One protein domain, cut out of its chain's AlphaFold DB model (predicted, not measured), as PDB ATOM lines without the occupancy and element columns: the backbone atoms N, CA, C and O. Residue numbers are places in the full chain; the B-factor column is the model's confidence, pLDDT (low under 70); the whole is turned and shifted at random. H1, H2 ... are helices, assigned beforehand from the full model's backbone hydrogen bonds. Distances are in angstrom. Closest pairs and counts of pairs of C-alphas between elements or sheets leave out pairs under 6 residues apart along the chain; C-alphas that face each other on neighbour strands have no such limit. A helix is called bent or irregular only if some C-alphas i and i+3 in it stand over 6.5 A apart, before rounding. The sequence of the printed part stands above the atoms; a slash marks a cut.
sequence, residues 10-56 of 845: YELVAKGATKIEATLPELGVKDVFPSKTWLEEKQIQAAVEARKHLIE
ATOM      1  N   TYR A  10      67.132 -28.067 -34.882       79.44
ATOM      2  CA  TYR A  10      66.788 -27.532 -33.565       79.44
ATOM      3  C   TYR A  10      68.032 -27.219 -32.722       79.44
ATOM      4  O   TYR A  10      68.145 -26.111 -32.206       79.44
ATOM      5  N   GLU A  11      69.008 -28.133 -32.634       79.00
ATOM      6  CA  GLU A  11      70.259 -27.881 -31.896       79.00
ATOM      7  C   GLU A  11      71.062 -26.705 -32.473       79.00
ATOM      8  O   GLU A  11      71.673 -25.950 -31.719       79.00
ATOM      9  N   LEU A  12      71.058 -26.530 -33.797       75.25
ATOM     10  CA  LEU A  12      71.751 -25.434 -34.478       75.25
ATOM     11  C   LEU A  12      71.081 -24.070 -34.226       75.25
ATOM     12  O   LEU A  12      71.774 -23.055 -34.129       75.25
ATOM     13  N   VAL A  13      69.751 -24.039 -34.083       74.62
ATOM     14  CA  VAL A  13      69.012 -22.837 -33.659       74.62
ATOM     15  C   VAL A  13      69.230 -22.566 -32.169       74.62
ATOM     16  O   VAL A  13      69.566 -21.440 -31.810       74.62
ATOM     17  N   ALA A  14      69.123 -23.589 -31.314       73.44
ATOM     18  CA  ALA A  14      69.311 -23.473 -29.866       73.44
ATOM     19  C   ALA A  14      70.734 -23.027 -29.479       73.44
ATOM     20  O   ALA A  14      70.898 -22.244 -28.547       73.44
ATOM     21  N   LYS A  15      71.762 -23.456 -30.226       69.88
ATOM     22  CA  LYS A  15      73.152 -22.986 -30.070       69.88
ATOM     23  C   LYS A  15      73.450 -21.636 -30.745       69.88
ATOM     24  O   LYS A  15      74.596 -21.202 -30.722       69.88
ATOM     25  N   GLY A  16      72.460 -20.975 -31.351       60.34
ATOM     26  CA  GLY A  16      72.577 -19.596 -31.834       60.34
ATOM     27  C   GLY A  16      73.648 -19.383 -32.911       60.34
ATOM     28  O   GLY A  16      74.608 -18.657 -32.675       60.34
ATOM     29  N   ALA A  17      73.443 -19.954 -34.104       52.16
ATOM     30  CA  ALA A  17      74.382 -20.109 -35.237       52.16
ATOM     31  C   ALA A  17      75.337 -18.952 -35.662       52.16
ATOM     32  O   ALA A  17      76.170 -19.175 -36.538       52.16
ATOM     33  N   THR A  18      75.248 -17.740 -35.103       51.72
ATOM     34  CA  THR A  18      76.207 -16.630 -35.318       51.72
ATOM     35  C   THR A  18      76.464 -15.746 -34.086       51.72
ATOM     36  O   THR A  18      77.222 -14.782 -34.192       51.72
ATOM     37  N   LYS A  19      75.834 -15.996 -32.930       48.50
ATOM     38  CA  LYS A  19      75.977 -15.136 -31.743       48.50
ATOM     39  C   LYS A  19      77.183 -15.557 -30.901       48.50
ATOM     40  O   LYS A  19      77.071 -16.396 -30.015       48.50
ATOM     41  N   ILE A  20      78.327 -14.922 -31.140       56.41
ATOM     42  CA  ILE A  20      79.398 -14.885 -30.140       56.41
ATOM     43  C   ILE A  20      79.010 -13.793 -29.135       56.41
ATOM     44  O   ILE A  20      79.116 -12.610 -29.445       56.41
ATOM     45  N   GLU A  21      78.500 -14.177 -27.963       53.34
ATOM     46  CA  GLU A  21      78.077 -13.209 -26.930       53.34
ATOM     47  C   GLU A  21      79.265 -12.618 -26.143       53.34
ATOM     48  O   GLU A  21      79.112 -11.625 -25.439       53.34
ATOM     49  N   ALA A  22      80.466 -13.175 -26.328       58.03
ATOM     50  CA  ALA A  22      81.727 -12.616 -25.854       58.03
ATOM     51  C   ALA A  22      82.440 -11.825 -26.966       58.03
ATOM     52  O   ALA A  22      82.734 -12.355 -28.040       58.03
ATOM     53  N   THR A  23      82.783 -10.568 -26.689       57.91
ATOM     54  CA  THR A  23      83.761  -9.822 -27.489       57.91
ATOM     55  C   THR A  23      85.156 -10.447 -27.356       57.91
ATOM     56  O   THR A  23      85.464 -11.139 -26.384       57.91
ATOM     57  N   LEU A  24      86.028 -10.201 -28.339       58.94
ATOM     58  CA  LEU A  24      87.459 -10.470 -28.174       58.94
ATOM     59  C   LEU A  24      87.987  -9.634 -26.993       58.94
ATOM     60  O   LEU A  24      87.677  -8.442 -26.955       58.94
ATOM     61  N   PRO A  25      88.787 -10.205 -26.068       60.47
ATOM     62  CA  PRO A  25      89.461  -9.425 -25.039       60.47
ATOM     63  C   PRO A  25      90.269  -8.297 -25.681       60.47
ATOM     64  O   PRO A  25      91.106  -8.549 -26.553       60.47
ATOM     65  N   GLU A  26      90.003  -7.057 -25.275       60.00
ATOM     66  CA  GLU A  26      90.762  -5.914 -25.771       60.00
ATOM     67  C   GLU A  26      92.209  -6.018 -25.282       60.00
ATOM     68  O   GLU A  26      92.475  -6.245 -24.100       60.00
ATOM     69  N   LEU A  27      93.162  -5.865 -26.206       58.84
ATOM     70  CA  LEU A  27      94.572  -5.771 -25.853       58.84
ATOM     71  C   LEU A  27      94.793  -4.434 -25.141       58.84
ATOM     72  O   LEU A  27      94.837  -3.383 -25.782       58.84
ATOM     73  N   GLY A  28      94.903  -4.495 -23.814       62.84
ATOM     74  CA  GLY A  28      95.245  -3.351 -22.978       62.84
ATOM     75  C   GLY A  28      96.608  -2.749 -23.331       62.84
ATOM     76  O   GLY A  28      97.376  -3.288 -24.134       62.84
ATOM     77  N   VAL A  29      96.925  -1.611 -22.712       59.72
ATOM     78  CA  VAL A  29      98.252  -0.998 -22.847       59.72
ATOM     79  C   VAL A  29      99.298  -2.001 -22.355       59.72
ATOM     80  O   VAL A  29      99.201  -2.492 -21.236       59.72
ATOM     81  N   LYS A  30     100.287  -2.329 -23.196       57.84
ATOM     82  CA  LYS A  30     101.373  -3.234 -22.805       57.84
ATOM     83  C   LYS A  30     102.295  -2.520 -21.818       57.84
ATOM     84  O   LYS A  30     103.093  -1.678 -22.232       57.84
ATOM     85  N   ASP A  31     102.207  -2.897 -20.549       60.78
ATOM     86  CA  ASP A  31     103.181  -2.492 -19.543       60.78
ATOM     87  C   ASP A  31     104.577  -3.035 -19.877       60.78
ATOM     88  O   ASP A  31     104.748  -4.110 -20.459       60.78
ATOM     89  N   VAL A  32     105.594  -2.230 -19.564       64.50
ATOM     90  CA  VAL A  32     106.977  -2.453 -20.024       64.50
ATOM     91  C   VAL A  32     107.747  -3.398 -19.092       64.50
ATOM     92  O   VAL A  32     108.695  -4.048 -19.525       64.50
ATOM     93  N   PHE A  33     107.321  -3.506 -17.831       68.00
ATOM     94  CA  PHE A  33     107.933  -4.349 -16.804       68.00
ATOM     95  C   PHE A  33     106.843  -4.973 -15.924       68.00
ATOM     96  O   PHE A  33     105.901  -4.259 -15.573       68.00
ATOM     97  N   PRO A  34     106.967  -6.250 -15.521       78.19
ATOM     98  CA  PRO A  34     106.034  -6.856 -14.581       78.19
ATOM     99  C   PRO A  34     106.213  -6.232 -13.194       78.19
ATOM    100  O   PRO A  34     107.318  -6.228 -12.646       78.19
ATOM    101  N   SER A  35     105.127  -5.731 -12.608       77.56
ATOM    102  CA  SER A  35     105.116  -5.194 -11.239       77.56
ATOM    103  C   SER A  35     105.196  -6.294 -10.173       77.56
ATOM    104  O   SER A  35     105.570  -6.019  -9.034       77.56
ATOM    105  N   LYS A  36     104.846  -7.535 -10.547       82.19
ATOM    106  CA  LYS A  36     104.698  -8.712  -9.673       82.19
ATOM    107  C   LYS A  36     103.731  -8.473  -8.507       82.19
ATOM    108  O   LYS A  36     103.884  -9.052  -7.434       82.19
ATOM    109  N   THR A  37     102.739  -7.607  -8.704       88.69
ATOM    110  CA  THR A  37     101.693  -7.368  -7.707       88.69
ATOM    111  C   THR A  37     100.573  -8.396  -7.838       88.69
ATOM    112  O   THR A  37     100.229  -8.819  -8.938       88.69
ATOM    113  N   TRP A  38      99.931  -8.741  -6.720       88.88
ATOM    114  CA  TRP A  38      98.745  -9.611  -6.712       88.88
ATOM    115  C   TRP A  38      97.614  -9.097  -7.623       88.88
ATOM    116  O   TRP A  38      96.856  -9.881  -8.190       88.88
ATOM    117  N   LEU A  39      97.499  -7.772  -7.789       84.38
ATOM    118  CA  LEU A  39      96.509  -7.171  -8.679       84.38
ATOM    119  C   LEU A  39      96.828  -7.446 -10.156       84.38
ATOM    120  O   LEU A  39      95.922  -7.814 -10.899       84.38
ATOM    121  N   GLU A  40      98.094  -7.312 -10.563       85.69
ATOM    122  CA  GLU A  40      98.566  -7.689 -11.901       85.69
ATOM    123  C   GLU A  40      98.382  -9.192 -12.141       85.69
ATOM    124  O   GLU A  40      97.792  -9.576 -13.144       85.69
ATOM    125  N   GLU A  41      98.814 -10.045 -11.211       89.94
ATOM    126  CA  GLU A  41      98.684 -11.504 -11.330       89.94
ATOM    127  C   GLU A  41      97.217 -11.926 -11.507       89.94
ATOM    128  O   GLU A  41      96.884 -12.684 -12.421       89.94
ATOM    129  N   LYS A  42      96.306 -11.341 -10.717       91.88
ATOM    130  CA  LYS A  42      94.861 -11.568 -10.839       91.88
ATOM    131  C   LYS A  42      94.269 -11.016 -12.143       91.88
ATOM    132  O   LYS A  42      93.345 -11.618 -12.690       91.88
ATOM    133  N   GLN A  43      94.778  -9.897 -12.660       86.00
ATOM    134  CA  GLN A  43      94.375  -9.353 -13.964       86.00
ATOM    135  C   GLN A  43      94.863 -10.236 -15.122       86.00
ATOM    136  O   GLN A  43      94.090 -10.510 -16.040       86.00
ATOM    137  N   ILE A  44      96.100 -10.738 -15.054       85.12
ATOM    138  CA  ILE A  44      96.661 -11.705 -16.005       85.12
ATOM    139  C   ILE A  44      95.838 -12.995 -15.979       85.12
ATOM    140  O   ILE A  44      95.411 -13.452 -17.037       85.12
ATOM    141  N   GLN A  45      95.549 -13.548 -14.795       90.81
ATOM    142  CA  GLN A  45      94.716 -14.744 -14.653       90.81
ATOM    143  C   GLN A  45      93.331 -14.536 -15.281       90.81
ATOM    144  O   GLN A  45      92.931 -15.322 -16.136       90.81
ATOM    145  N   ALA A  46      92.631 -13.446 -14.943       85.81
ATOM    146  CA  ALA A  46      91.316 -13.145 -15.509       85.81
ATOM    147  C   ALA A  46      91.352 -12.973 -17.043       85.81
ATOM    148  O   ALA A  46      90.450 -13.435 -17.742       85.81
ATOM    149  N   ALA A  47      92.407 -12.358 -17.590       83.38
ATOM    150  CA  ALA A  47      92.596 -12.223 -19.035       83.38
ATOM    151  C   ALA A  47      92.888 -13.572 -19.722       83.38
ATOM    152  O   ALA A  47      92.378 -13.833 -20.816       83.38
ATOM    153  N   VAL A  48      93.670 -14.450 -19.084       86.25
ATOM    154  CA  VAL A  48      93.946 -15.817 -19.555       86.25
ATOM    155  C   VAL A  48      92.679 -16.672 -19.517       86.25
ATOM    156  O   VAL A  48      92.383 -17.345 -20.501       86.25
ATOM    157  N   GLU A  49      91.892 -16.607 -18.443       87.44
ATOM    158  CA  GLU A  49      90.625 -17.333 -18.298       87.44
ATOM    159  C   GLU A  49      89.574 -16.858 -19.312       87.44
ATOM    160  O   GLU A  49      88.986 -17.684 -20.012       87.44
ATOM    161  N   ALA A  50      89.403 -15.543 -19.491       82.38
ATOM    162  CA  ALA A  50      88.511 -14.985 -20.510       82.38
ATOM    163  C   ALA A  50      88.934 -15.387 -21.937       82.38
ATOM    164  O   ALA A  50      88.098 -15.764 -22.765       82.38
ATOM    165  N   ARG A  51      90.245 -15.368 -22.227       82.44
ATOM    166  CA  ARG A  51      90.796 -15.820 -23.513       82.44
ATOM    167  C   ARG A  51      90.615 -17.327 -23.713       82.44
ATOM    168  O   ARG A  51      90.265 -17.732 -24.821       82.44
ATOM    169  N   LYS A  52      90.809 -18.145 -22.671       84.75
ATOM    170  CA  LYS A  52      90.555 -19.594 -22.701       84.75
ATOM    171  C   LYS A  52      89.087 -19.862 -23.012       84.75
ATOM    172  O   LYS A  52      88.807 -20.554 -23.983       84.75
ATOM    173  N   HIS A  53      88.169 -19.251 -22.263       80.69
ATOM    174  CA  HIS A  53      86.726 -19.408 -22.449       80.69
ATOM    175  C   HIS A  53      86.299 -19.093 -23.893       80.69
ATOM    176  O   HIS A  53      85.589 -19.886 -24.505       80.69
ATOM    177  N   LEU A  54      86.804 -18.004 -24.491       77.88
ATOM    178  CA  LEU A  54      86.517 -17.639 -25.888       77.88
ATOM    179  C   LEU A  54      87.092 -18.623 -26.933       77.88
ATOM    180  O   LEU A  54      86.540 -18.759 -28.031       77.88
ATOM    181  N   ILE A  55      88.203 -19.297 -26.625       73.94
ATOM    182  CA  ILE A  55      88.797 -20.345 -27.474       73.94
ATOM    183  C   ILE A  55      88.041 -21.676 -27.313       73.94
ATOM    184  O   ILE A  55      87.892 -22.412 -28.285       73.94
ATOM    185  N   GLU A  56      87.532 -21.955 -26.112       76.94
ATOM    186  CA  GLU A  56      86.812 -23.178 -25.733       76.94
ATOM    187  C   GLU A  56      85.368 -23.230 -26.291       76.94
ATOM    188  O   GLU A  56      84.786 -24.311 -26.402       76.94
TER     189      GLU A  56
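Overview. This is residues 10 to 56 of the 845 residues of the protein "uncharacterized protein LOC112050578" of Bicyclus anynana (UniProt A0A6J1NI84). The model is a long open hook: one long helix, H2, makes one arm, and a drawn-out link without a named element, residues 15 to 37, turns back near Phe 33 and makes the other arm. That second arm runs loosely beside H2 and on past its last residue to the short helix H1, which sticks out at the far end with residues 10 to 19. The printed part has 47 residues with two named helices, H1 then H2 along the chain, and no named strand; the class is all helix, with 24 residues in the helices. It is extended, with a radius of gyration of the C-alphas of 15.5 A, and spans 50 by 18 by 12 A.

Arrangement. H2, residues 38 to 56, and H1, residues 10 to 14, are apart, with no C-alpha of the one within 8 A of the other. The link between them is long, 23 residues. Residues 10 to 19, of which 10 to 14 belong to H1, stand free. Residues 28 to 46, of which 38 to 46 belong to H2, also stand free. In H1 and H2 every O i to N i+4 pair is within hydrogen-bond range.

Along the chain. H2 is the longest helix, 19 residues from Trp 38 to Glu 56, and measures 26.2 A from first to last C-alpha. Its C-alpha 38 is at (98.745, -9.611, -6.712) and its C-alpha 56 at (86.812, -23.178, -25.733). H1, from Tyr 10 to Ala 14, measures 6.0 A, and its C-alpha 10 is at (66.788, -27.532, -33.565). Neither helix is bent.

Size, cuts and confidence. The two C-alphas farthest apart are those of Tyr 10 and Phe 33, at 50.1 A. The C-alphas of Tyr 10 and Glu 56, the first and last printed, are 21.9 A apart. The printed part has no cut. The mean pLDDT of the printed part is 73.0, and residues 15 to 33 are under 70.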